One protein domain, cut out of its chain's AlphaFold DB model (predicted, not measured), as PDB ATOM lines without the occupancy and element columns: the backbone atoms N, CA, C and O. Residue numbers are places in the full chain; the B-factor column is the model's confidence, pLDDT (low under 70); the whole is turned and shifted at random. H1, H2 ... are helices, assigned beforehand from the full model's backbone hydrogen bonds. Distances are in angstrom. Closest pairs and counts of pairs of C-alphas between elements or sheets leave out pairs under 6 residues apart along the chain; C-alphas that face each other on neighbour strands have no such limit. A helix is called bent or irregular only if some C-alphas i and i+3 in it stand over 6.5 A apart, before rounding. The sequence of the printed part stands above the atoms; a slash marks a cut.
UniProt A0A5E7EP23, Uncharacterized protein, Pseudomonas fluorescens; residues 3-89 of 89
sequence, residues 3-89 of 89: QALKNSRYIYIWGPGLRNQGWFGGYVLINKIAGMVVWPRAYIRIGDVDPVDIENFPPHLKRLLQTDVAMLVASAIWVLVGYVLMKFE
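AT A GLANCE: This is residues 3 to 89 of the 89 residues of an uncharacterized protein of Pseudomonas fluorescens (UniProt A0A5E7EP23). A small, compact body, made of the helices H1 to H4 and the first part of the long helix H5, has the rest of H5, from residue 73 on, sticking out of it as an arm. In the body, H1 and H2 fold back on each other as a hairpin, with the short helices H3 and H4 near the last residues of H2; the long H5 meets that end of H2 at nearly a right angle, making an L, and its residues 73 to 88 stand free. The printed part has 87 residues, with five named helices in the order H1, H2, H3, H4, H5 and no named strand, and its class is all helix. It is loose, with a radius of gyration of the C-alphas of 15.6 A, and elongated, with spans of 51 by 28 by 25 A.

HOW THE PARTS SIT: H1, residues 9 to 20, and H2, residues 22 to 38, form a helical hairpin: they touch and run opposite ways at a shallow tilt of 26 degrees. H1 touches H2 with its residues 14 to 19 alone, and H2 touches H1 with its residues 25 to 29 alone; the closest C-alphas are those of Leu 18 and Gly 25, 4.3 A apart. H1 is irregular, with the C-alphas of residues 13 and 16 at 7.3 A, and its line is a rough one. H3, residues 40 to 46, is close to H2 but not clearly touching; the closest C-alphas, of Met 36 and Tyr 43, are 5.9 A apart, and the lines are about perpendicular at 76 degrees. H4, residues 51 to 55, only just touches H3, with 3 pairs of C-alphas within 8 A, the closest being Ile 44 and Pro 51 at 6.4 A. H5, residues 59 to 88, touches H2 through its residues 62 to 69 and residues 31 to 38 of H2. Their closest C-alphas, of Ala 34 and Leu 65, are 5.1 A apart, and their lines are about perpendicular at 82 degrees. H5 is apart from H1, H3 and H4. In H2, H3, H4 and H5 every O i to N i+4 pair is within hydrogen-bond range; in H1 6 of 8 are.

IN THESE COORDINATES: H1 begins at C-alpha 9, (125.822, 49.817, 96.172), and measures 17.9 A from first to last C-alpha. H2 measures 24.4 A and ends at C-alpha 38, (114.721, 48.206, 82.851). H3 measures 9.9 A and H4 6.3 A. H5 measures 43.3 A and ends at C-alpha 88, (81.492, 50.903, 86.735).

THE WHOLE: The two C-alphas farthest apart, of Asn 7 and Glu 89, are 51.3 A from each other. Without the free residues 73 to 89, the body of 70 residues spans 29 by 27 by 19 A. The four links between the helices are tight, and the printed part has no cut. The mean pLDDT of the printed part is 85.5, and residue 89 alone is under 70.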
ATOM      1  N   GLN A   3     126.997  39.026  90.521       79.56
ATOM      2  CA  GLN A   3     128.379  39.361  90.140       79.56
ATOM      3  C   GLN A   3     128.473  40.424  89.033       79.56
ATOM      4  O   GLN A   3     129.471  41.132  88.969       79.56
ATOM      5  N   ALA A   4     127.448  40.546  88.183       79.31
ATOM      6  CA  ALA A   4     127.402  41.567  87.135       79.31
ATOM      7  C   ALA A   4     127.070  42.964  87.687       79.31
ATOM      8  O   ALA A   4     127.208  43.943  86.974       79.31
ATOM      9  N   LEU A   5     126.633  43.042  88.945       80.25
ATOM     10  CA  LEU A   5     126.264  44.267  89.658       80.25
ATOM     11  C   LEU A   5     127.113  44.417  90.932       80.25
ATOM     12  O   LEU A   5     126.637  44.879  91.967       80.25
ATOM     13  N   LYS A   6     128.359  43.932  90.897       81.25
ATOM     14  CA  LYS A   6     129.236  43.869  92.075       81.25
ATOM     15  C   LYS A   6     129.679  45.247  92.578       81.25
ATOM     16  O   LYS A   6     129.992  45.360  93.758       81.25
ATOM     17  N   ASN A   7     129.723  46.258  91.706       80.75
ATOM     18  CA  ASN A   7     130.089  47.626  92.077       80.75
ATOM     19  C   ASN A   7     128.860  48.432  92.524       80.75
ATOM     20  O   ASN A   7     128.982  49.459  93.185       80.75
ATOM     21  N   SER A   8     127.660  47.945  92.210       80.31
ATOM     22  CA  SER A   8     126.403  48.586  92.572       80.31
ATOM     23  C   SER A   8     126.132  48.487  94.078       80.31
ATOM     24  O   SER A   8     125.991  47.401  94.653       80.31
ATOM     25  N   ARG A   9     126.001  49.654  94.720       80.12
ATOM     26  CA  ARG A   9     125.822  49.817  96.172       80.12
ATOM     27  C   ARG A   9     124.659  48.998  96.730       80.12
ATOM     28  O   ARG A   9     124.773  48.430  97.817       80.12
ATOM     29  N   TYR A  10     123.552  48.907  95.994       79.06
ATOM     30  CA  TYR A  10     122.377  48.171  96.451       79.06
ATOM     31  C   TYR A  10     122.663  46.676  96.663       79.06
ATOM     32  O   TYR A  10     122.264  46.111  97.679       79.06
ATOM     33  N   ILE A  11     123.401  46.037  95.747       80.75
ATOM     34  CA  ILE A  11     123.729  44.604  95.835       80.75
ATOM     35  C   ILE A  11     124.650  44.329  97.020       80.75
ATOM     36  O   ILE A  11     124.489  43.310  97.687       80.75
ATOM     37  N   TYR A  12     125.577  45.240  97.309       79.25
ATOM     38  CA  TYR A  12     126.471  45.106  98.453       79.25
ATOM     39  C   TYR A  12     125.713  45.155  99.788       79.25
ATOM     40  O   TYR A  12     125.937  44.318 100.660       79.25
ATOM     41  N   ILE A  13     124.777  46.098  99.931       80.44
ATOM     42  CA  ILE A  13     124.022  46.293 101.178       80.44
ATOM     43  C   ILE A  13     122.963  45.201 101.362       80.44
ATOM     44  O   ILE A  13     122.831  44.617 102.434       80.44
ATOM     45  N   TRP A  14     122.195  44.928 100.312       78.00
ATOM     46  CA  TRP A  14     120.968  44.141 100.406       78.00
ATOM     47  C   TRP A  14     121.111  42.719  99.865       78.00
ATOM     48  O   TRP A  14     120.325  41.846 100.230       78.00
ATOM     49  N   GLY A  15     122.127  42.441  99.048       78.19
ATOM     50  CA  GLY A  15     122.350  41.127  98.445       78.19
ATOM     51  C   GLY A  15     122.441  39.981  99.459       78.19
ATOM     52  O   GLY A  15     121.702  39.007  99.306       78.19
ATOM     53  N   PRO A  16     123.285  40.071 100.508       78.06
ATOM     54  CA  PRO A  16     123.391  39.017 101.519       78.06
ATOM     55  C   PRO A  16     122.116  38.880 102.364       78.06
ATOM     56  O   PRO A  16     121.666  37.768 102.634       78.06
ATOM     57  N   GLY A  17     121.508  40.011 102.744       77.69
ATOM     58  CA  GLY A  17     120.324  40.046 103.607       77.69
ATOM     59  C   GLY A  17     119.081  39.457 102.940       77.69
ATOM     60  O   GLY A  17     118.435  38.578 103.508       77.69
ATOM     61  N   LEU A  18     118.779  39.874 101.706       77.81
ATOM     62  CA  LEU A  18     117.627  39.348 100.969       77.81
ATOM     63  C   LEU A  18     117.824  37.901 100.529       77.81
ATOM     64  O   LEU A  18     116.870  37.131 100.507       77.81
ATOM     65  N   ARG A  19     119.053  37.484 100.222       75.31
ATOM     66  CA  ARG A  19     119.315  36.079  99.896       75.31
ATOM     67  C   ARG A  19     119.103  35.158 101.101       75.31
ATOM     68  O   ARG A  19     118.605  34.048 100.934       75.31
ATOM     69  N   ASN A  20     119.435  35.622 102.306       79.81
ATOM     70  CA  ASN A  20     119.236  34.856 103.538       79.81
ATOM     71  C   ASN A  20     117.773  34.844 104.021       79.81
ATOM     72  O   ASN A  20     117.421  34.013 104.852       79.81
ATOM     73  N   GLN A  21     116.902  35.694 103.466       81.44
ATOM     74  CA  GLN A  21     115.450  35.682 103.710       81.44
ATOM     75  C   GLN A  21     114.697  34.564 102.958       81.44
ATOM     76  O   GLN A  21     113.466  34.526 102.963       81.44
ATOM     77  N   GLY A  22     115.413  33.643 102.306       84.56
ATOM     78  CA  GLY A  22     114.820  32.523 101.580       84.56
ATOM     79  C   GLY A  22     114.170  32.950 100.262       84.56
ATOM     80  O   GLY A  22     114.635  33.864  99.581       84.56
ATOM     81  N   TRP A  23     113.096  32.262  99.872       82.38
ATOM     82  CA  TRP A  23     112.471  32.423  98.554       82.38
ATOM     83  C   TRP A  23     111.851  33.812  98.323       82.38
ATOM     84  O   TRP A  23     112.037  34.382  97.250       82.38
ATOM     85  N   PHE A  24     111.194  34.396  99.335       82.38
ATOM     86  CA  PHE A  24     110.632  35.751  99.249       82.38
ATOM     87  C   PHE A  24     111.710  36.816  99.059       82.38
ATOM     88  O   PHE A  24     111.591  37.668  98.181       82.38
ATOM     89  N   GLY A  25     112.785  36.755  99.848       83.56
ATOM     90  CA  GLY A  25     113.886  37.704  99.715       83.56
ATOM     91  C   GLY A  25     114.604  37.557  98.369       83.56
ATOM     92  O   GLY A  25     114.906  38.554  97.713       83.56
ATOM     93  N   GLY A  26     114.767  36.324  97.879       83.62
ATOM     94  CA  GLY A  26     115.250  36.062  96.523       83.62
ATOM     95  C   GLY A  26     114.375  36.706  95.442       83.62
ATOM     96  O   GLY A  26     114.901  37.367  94.548       83.62
ATOM     97  N   TYR A  27     113.050  36.576  95.549       84.44
ATOM     98  CA  TYR A  27     112.105  37.177  94.604       84.44
ATOM     99  C   TYR A  27     112.177  38.710  94.602       84.44
ATOM    100  O   TYR A  27     112.299  39.326  93.542       84.44
ATOM    101  N   VAL A  28     112.182  39.338  95.782       85.19
ATOM    102  CA  VAL A  28     112.296  40.801  95.907       85.19
ATOM    103  C   VAL A  28     113.628  41.299  95.340       85.19
ATOM    104  O   VAL A  28     113.654  42.310  94.639       85.19
ATOM    105  N   LEU A  29     114.725  40.573  95.581       86.38
ATOM    106  CA  LEU A  29     116.037  40.913  95.036       86.38
ATOM    107  C   LEU A  29     116.035  40.865  93.502       86.38
ATOM    108  O   LEU A  29     116.528  41.795  92.864       86.38
ATOM    109  N   ILE A  30     115.457  39.816  92.910       85.12
ATOM    110  CA  ILE A  30     115.348  39.673  91.451       85.12
ATOM    111  C   ILE A  30     114.497  40.798  90.867       85.12
ATOM    112  O   ILE A  30     114.949  41.461  89.938       85.12
ATOM    113  N   ASN A  31     113.321  41.065  91.436       84.62
ATOM    114  CA  ASN A  31     112.432  42.115  90.943       84.62
ATOM    115  C   ASN A  31     113.093  43.504  91.031       84.62
ATOM    116  O   ASN A  31     112.999  44.322  90.115       84.62
ATOM    117  N   LYS A  32     113.853  43.767  92.101       84.75
ATOM    118  CA  LYS A  32     114.609  45.017  92.224       84.75
ATOM    119  C   LYS A  32     115.698  45.133  91.157       84.75
ATOM    120  O   LYS A  32     115.810  46.184  90.527       84.75
ATOM    121  N   ILE A  33     116.462  44.064  90.918       85.62
ATOM    122  CA  ILE A  33     117.458  44.016  89.838       85.62
ATOM    123  C   ILE A  33     116.777  44.210  88.475       85.62
ATOM    124  O   ILE A  33     117.293  44.945  87.635       85.62
ATOM    125  N   ALA A  34     115.602  43.617  88.261       86.88
ATOM    126  CA  ALA A  34     114.823  43.797  87.042       86.88
ATOM    127  C   ALA A  34     114.464  45.275  86.830       86.88
ATOM    128  O   ALA A  34     114.731  45.831  85.765       86.88
ATOM    129  N   GLY A  35     113.971  45.946  87.875       86.00
ATOM    130  CA  GLY A  35     113.695  47.383  87.853       86.00
ATOM    131  C   GLY A  35     114.937  48.233  87.562       86.00
ATOM    132  O   GLY A  35     114.867  49.164  86.759       86.00
ATOM    133  N   MET A  36     116.085  47.886  88.151       85.56
ATOM    134  CA  MET A  36     117.371  48.549  87.893       85.56
ATOM    135  C   MET A  36     117.818  48.416  86.436       85.56
ATOM    136  O   MET A  36     118.317  49.374  85.853       85.56
ATOM    137  N   VAL A  37     117.612  47.247  85.831       86.12
ATOM    138  CA  VAL A  37     118.008  46.959  84.447       86.12
ATOM    139  C   VAL A  37     117.045  47.572  83.427       86.12
ATOM    140  O   VAL A  37     117.484  48.013  82.363       86.12
ATOM    141  N   VAL A  38     115.743  47.611  83.727       86.62
ATOM    142  CA  VAL A  38     114.721  48.206  82.851       86.62
ATOM    143  C   VAL A  38     114.752  49.731  82.910       86.62
ATOM    144  O   VAL A  38     114.634  50.380  81.871       86.62
ATOM    145  N   TRP A  39     114.976  50.313  84.094       85.81
ATOM    146  CA  TRP A  39     114.990  51.765  84.297       85.81
ATOM    147  C   TRP A  39     116.337  52.302  84.814       85.81
ATOM    148  O   TRP A  39     116.378  53.046  85.800       85.81
ATOM    149  N   PRO A  40     117.461  52.012  84.136       84.44
ATOM    150  CA  PRO A  40     118.793  52.255  84.685       84.44
ATOM    151  C   PRO A  40     119.043  53.731  84.981       84.44
ATOM    152  O   PRO A  40     119.622  54.063  86.006       84.44
ATOM    153  N   ARG A  41     118.518  54.645  84.154       85.81
ATOM    154  CA  ARG A  41     118.675  56.095  84.360       85.81
ATOM    155  C   ARG A  41     118.135  56.580  85.707       85.81
ATOM    156  O   ARG A  41     118.731  57.468  86.307       85.81
ATOM    157  N   ALA A  42     117.018  56.022  86.175       85.69
ATOM    158  CA  ALA A  42     116.431  56.412  87.454       85.69
ATOM    159  C   ALA A  42     117.307  55.932  88.618       85.69
ATOM    160  O   ALA A  42     117.631  56.710  89.512       85.69
ATOM    161  N   TYR A  43     117.761  54.681  88.559       83.81
ATOM    162  CA  TYR A  43     118.578  54.072  89.609       83.81
ATOM    163  C   TYR A  43     120.024  54.588  89.644       83.81
ATOM    164  O   TYR A  43     120.588  54.718  90.729       83.81
ATOM    165  N   ILE A  44     120.593  54.971  88.497       86.81
ATOM    166  CA  ILE A  44     121.881  55.679  88.424       86.81
ATOM    167  C   ILE A  44     121.765  57.049  89.103       86.81
ATOM    168  O   ILE A  44     122.636  57.429  89.876       86.81
ATOM    169  N   ARG A  45     120.662  57.780  88.883       86.56
ATOM    170  CA  ARG A  45     120.439  59.094  89.511       86.56
ATOM    171  C   ARG A  45     120.274  59.008  91.031       86.56
ATOM    172  O   ARG A  45     120.662  59.933  91.733       86.56
ATOM    173  N   ILE A  46     119.706  57.909  91.522       85.38
ATOM    174  CA  ILE A  46     119.573  57.617  92.958       85.38
ATOM    175  C   ILE A  46     120.925  57.179  93.563       85.38
ATOM    176  O   ILE A  46     121.121  57.288  94.771       85.38
ATOM    177  N   GLY A  47     121.878  56.734  92.734       83.50
ATOM    178  CA  GLY A  47     123.179  56.221  93.177       83.50
ATOM    179  C   GLY A  47     123.130  54.771  93.670       83.50
ATOM    180  O   GLY A  47     124.045  54.321  94.360       83.50
ATOM    181  N   ASP A  48     122.064  54.042  93.336       82.88
ATOM    182  CA  ASP A  48     121.888  52.636  93.716       82.88
ATOM    183  C   ASP A  48     122.654  51.682  92.788       82.88
ATOM    184  O   ASP A  48     123.005  50.566  93.188       82.88
ATOM    185  N   VAL A  49     122.901  52.123  91.549       85.62
ATOM    186  CA  VAL A  49     123.443  51.320  90.450       85.62
ATOM    187  C   VAL A  49     124.581  52.059  89.765       85.62
ATOM    188  O   VAL A  49     124.449  53.238  89.434       85.62
ATOM    189  N   ASP A  50     125.671  51.337  89.510       85.88
ATOM    190  CA  ASP A  50     126.793  51.847  88.730       85.88
ATOM    191  C   ASP A  50     126.480  51.746  87.219       85.88
ATOM    192  O   ASP A  50     126.073  50.676  86.749       85.88
ATOM    193  N   PRO A  51     126.641  52.826  86.430       83.81
ATOM    194  CA  PRO A  51     126.429  52.779  84.983       83.81
ATOM    195  C   PRO A  51     127.299  51.725  84.276       83.81
ATOM    196  O   PRO A  51     126.821  51.082  83.341       83.81
ATOM    197  N   VAL A  52     128.527  51.484  84.747       85.94
ATOM    198  CA  VAL A  52     129.466  50.510  84.163       85.94
ATOM    199  C   VAL A  52     128.956  49.077  84.336       85.94
ATOM    200  O   VAL A  52     129.095  48.251  83.430       85.94
ATOM    201  N   ASP A  53     128.326  48.775  85.472       85.25
ATOM    202  CA  ASP A  53     127.734  47.460  85.737       85.25
ATOM    203  C   ASP A  53     126.528  47.189  84.817       85.25
ATOM    204  O   ASP A  53     126.306  46.058  84.382       85.25
ATOM    205  N   ILE A  54     125.756  48.229  84.478       84.94
ATOM    206  CA  ILE A  54     124.612  48.118  83.560       84.94
ATOM    207  C   ILE A  54     125.060  47.934  82.111       84.94
ATOM    208  O   ILE A  54     124.437  47.163  81.375       84.94
ATOM    209  N   GLU A  55     126.120  48.623  81.690       85.62
ATOM    210  CA  GLU A  55     126.678  48.478  80.341       85.62
ATOM    211  C   GLU A  55     127.280  47.088  80.115       85.62
ATOM    212  O   GLU A  55     127.049  46.481  79.070       85.62
ATOM    213  N   ASN A  56     127.965  46.537  81.121       87.00
ATOM    214  CA  ASN A  56     128.556  45.198  81.066       87.00
ATOM    215  C   ASN A  56     127.573  44.072  81.435       87.00
ATOM    216  O   ASN A  56     127.966  42.907  81.561       87.00
ATOM    217  N   PHE A  57     126.291  44.389  81.633       85.38
ATOM    218  CA  PHE A  57     125.329  43.408  82.108       85.38
ATOM    219  C   PHE A  57     125.050  42.323  81.048       85.38
ATOM    220  O   PHE A  57     124.800  42.650  79.884       85.38
ATOM    221  N   PRO A  58     125.017  41.024  81.417       88.00
ATOM    222  CA  PRO A  58     124.837  39.944  80.456       88.00
ATOM    223  C   PRO A  58     123.542  40.102  79.637       88.00
ATOM    224  O   PRO A  58     122.451  40.158  80.219       88.00
ATOM    225  N   PRO A  59     123.613  40.102  78.293       86.31
ATOM    226  CA  PRO A  59     122.460  40.411  77.446       86.31
ATOM    227  C   PRO A  59     121.340  39.366  77.553       86.31
ATOM    228  O   PRO A  59     120.166  39.707  77.423       86.31
ATOM    229  N   HIS A  60     121.677  38.104  77.839       86.88
ATOM    230  CA  HIS A  60     120.687  37.045  78.045       86.88
ATOM    231  C   HIS A  60     119.846  37.278  79.314       86.88
ATOM    232  O   HIS A  60     118.623  37.161  79.265       86.88
ATOM    233  N   LEU A  61     120.476  37.683  80.427       86.25
ATOM    234  CA  LEU A  61     119.765  38.018  81.670       86.25
ATOM    235  C   LEU A  61     118.942  39.290  81.505       86.25
ATOM    236  O   LEU A  61     117.829  39.365  82.011       86.25
ATOM    237  N   LYS A  62     119.471  40.274  80.769       86.38
ATOM    238  CA  LYS A  62     118.760  41.518  80.473       86.38
ATOM    239  C   LYS A  62     117.423  41.256  79.779       86.38
ATOM    240  O   LYS A  62     116.413  41.800  80.206       86.38
ATOM    241  N   ARG A  63     117.407  40.394  78.756       88.31
ATOM    242  CA  ARG A  63     116.174  40.020  78.044       88.31
ATOM    243  C   ARG A  63     115.186  39.301  78.954       88.31
ATOM    244  O   ARG A  63     114.009  39.631  78.936       88.31
ATOM    245  N   LEU A  64     115.666  38.365  79.774       88.56
ATOM    246  CA  LEU A  64     114.813  37.641  80.716       88.56
ATOM    247  C   LEU A  64     114.127  38.599  81.702       88.56
ATOM    248  O   LEU A  64     112.918  38.527  81.884       88.56
ATOM    249  N   LEU A  65     114.891  39.532  82.280       88.62
ATOM    250  CA  LEU A  65     114.373  40.539  83.208       88.62
ATOM    251  C   LEU A  65     113.402  41.509  82.524       88.62
ATOM    252  O   LEU A  65     112.403  41.897  83.116       88.62
ATOM    253  N   GLN A  66     113.668  41.890  81.272       87.56
ATOM    254  CA  GLN A  66     112.743  42.718  80.493       87.56
ATOM    255  C   GLN A  66     111.406  42.011  80.257       87.56
ATOM    256  O   GLN A  66     110.362  42.641  80.408       87.56
ATOM    257  N   THR A  67     111.424  40.718  79.925       88.75
ATOM    258  CA  THR A  67     110.201  39.919  79.766       88.75
ATOM    259  C   THR A  67     109.438  39.795  81.082       88.75
ATOM    260  O   THR A  67     108.225  39.980  81.088       88.75
ATOM    261  N   ASP A  68     110.133  39.537  82.190       87.56
ATOM    262  CA  ASP A  68     109.525  39.443  83.524       87.56
ATOM    263  C   ASP A  68     108.813  40.749  83.913       87.56
ATOM    264  O   ASP A  68     107.635  40.752  84.273       87.56
ATOM    265  N   VAL A  69     109.477  41.892  83.710       88.38
ATOM    266  CA  VAL A  69     108.876  43.209  83.963       88.38
ATOM    267  C   VAL A  69     107.706  43.484  83.019       88.38
ATOM    268  O   VAL A  69     106.690  44.016  83.458       88.38
ATOM    269  N   ALA A  70     107.798  43.104  81.742       90.06
ATOM    270  CA  ALA A  70     106.687  43.256  80.805       90.06
ATOM    271  C   ALA A  70     105.463  42.429  81.234       90.06
ATOM    272  O   ALA A  70     104.341  42.934  81.192       90.06
ATOM    273  N   MET A  71     105.673  41.194  81.703       90.94
ATOM    274  CA  MET A  71     104.610  40.344  82.248       90.94
ATOM    275  C   MET A  71     103.996  40.940  83.521       90.94
ATOM    276  O   MET A  71     102.773  40.947  83.654       90.94
ATOM    277  N   LEU A  72     104.815  41.486  84.426       89.00
ATOM    278  CA  LEU A  72     104.348  42.154  85.647       89.00
ATOM    279  C   LEU A  72     103.544  43.428  85.353       89.00
ATOM    280  O   LEU A  72     102.524  43.680  85.988       89.00
ATOM    281  N   VAL A  73     103.969  44.236  84.382       89.38
ATOM    282  CA  VAL A  73     103.225  45.440  83.981       89.38
ATOM    283  C   VAL A  73     101.913  45.054  83.301       89.38
ATOM    284  O   VAL A  73     100.874  45.630  83.613       89.38
ATOM    285  N   ALA A  74     101.931  44.054  82.418       93.44
ATOM    286  CA  ALA A  74     100.724  43.559  81.768       93.44
ATOM    287  C   ALA A  74      99.711  43.004  82.782       93.44
ATOM    288  O   ALA A  74      98.521  43.299  82.681       93.44
ATOM    289  N   SER A  75     100.167  42.245  83.785       92.38
ATOM    290  CA  SER A  75      99.287  41.728  84.835       92.38
ATOM    291  C   SER A  75      98.723  42.848  85.711       92.38
ATOM    292  O   SER A  75      97.526  42.852  85.991       92.38
ATOM    293  N   ALA A  76      99.533  43.849  86.070       92.31
ATOM    294  CA  ALA A  76      99.072  45.018  86.815       92.31
ATOM    295  C   ALA A  76      98.012  45.823  86.043       92.31
ATOM    296  O   ALA A  76      97.014  46.240  86.630       92.31
ATOM    297  N   ILE A  77      98.191  45.999  84.728       95.44
ATOM    298  CA  ILE A  77      97.194  46.640  83.857       95.44
ATOM    299  C   ILE A  77      95.895  45.834  83.858       95.44
ATOM    300  O   ILE A  77      94.829  46.416  84.029       95.44
ATOM    301  N   TRP A  78      95.959  44.507  83.728       95.75
ATOM    302  CA  TRP A  78      94.763  43.661  83.759       95.75
ATOM    303  C   TRP A  78      94.010  43.728  85.088       95.75
ATOM    304  O   TRP A  78      92.783  43.814  85.087       95.75
ATOM    305  N   VAL A  79      94.723  43.748  86.216       95.12
ATOM    306  CA  VAL A  79      94.111  43.935  87.542       95.12
ATOM    307  C   VAL A  79      93.442  45.306  87.644       95.12
ATOM    308  O   VAL A  79      92.316  45.400  88.129       95.12
ATOM    309  N   LEU A  80      94.095  46.364  87.152       94.75
ATOM    310  CA  LEU A  80      93.523  47.710  87.122       94.75
ATOM    311  C   LEU A  80      92.249  47.757  86.267       94.75
ATOM    312  O   LEU A  80      91.245  48.313  86.700       94.75
ATOM    313  N   VAL A  81      92.277  47.152  85.078       95.44
ATOM    314  CA  VAL A  81      91.119  47.060  84.178       95.44
ATOM    315  C   VAL A  81      89.970  46.315  84.854       95.44
ATOM    316  O   VAL A  81      88.849  46.811  84.837       95.44
ATOM    317  N   GLY A  82      90.241  45.176  85.498       95.50
ATOM    318  CA  GLY A  82      89.230  44.425  86.246       95.50
ATOM    319  C   GLY A  82      88.627  45.231  87.398       95.50
ATOM    320  O   GLY A  82      87.411  45.254  87.562       95.50
ATOM    321  N   TYR A  83      89.457  45.959  88.149       95.81
ATOM    322  CA  TYR A  83      88.997  46.843  89.221       95.81
ATOM    323  C   TYR A  83      88.124  47.993  88.703       95.81
ATOM    324  O   TYR A  83      87.100  48.317  89.300       95.81
ATOM    325  N   VAL A  84      88.521  48.610  87.589       95.44
ATOM    326  CA  VAL A  84      87.746  49.666  86.932       95.44
ATOM    327  C   VAL A  84      86.405  49.109  86.458       95.44
ATOM    328  O   VAL A  84      85.381  49.713  86.753       95.44
ATOM    329  N   LEU A  85      86.395  47.945  85.805       94.75
ATOM    330  CA  LEU A  85      85.172  47.300  85.332       94.75
ATOM    331  C   LEU A  85      84.198  47.021  86.487       94.75
ATOM    332  O   LEU A  85      83.051  47.433  86.407       94.75
ATOM    333  N   MET A  86      84.682  46.445  87.595       94.38
ATOM    334  CA  MET A  86      83.875  46.197  88.802       94.38
ATOM    335  C   MET A  86      83.327  47.467  89.463       94.38
ATOM    336  O   MET A  86      82.374  47.391  90.227       94.38
ATOM    337  N   LYS A  87      83.965  48.622  89.256       90.19
ATOM    338  CA  LYS A  87      83.532  49.896  89.843       90.19
ATOM    339  C   LYS A  87      82.489  50.621  88.987       90.19
ATOM    340  O   LYS A  87      81.807  51.507  89.500       90.19
ATOM    341  N   PHE A  88      82.432  50.313  87.692       83.25
ATOM    342  CA  PHE A  88      81.492  50.903  86.735       83.25
ATOM    343  C   PHE A  88      80.288  49.992  86.422       83.25
ATOM    344  O   PHE A  88      79.412  50.414  85.668       83.25
ATOM    345  N   GLU A  89      80.245  48.792  87.003       56.25
ATOM    346  CA  GLU A  89      79.058  47.932  87.144       56.25
ATOM    347  C   GLU A  89      78.325  48.253  88.458       56.25
ATOM    348  O   GLU A  89      77.076  48.338  88.424       56.25
TER     349      GLU A  89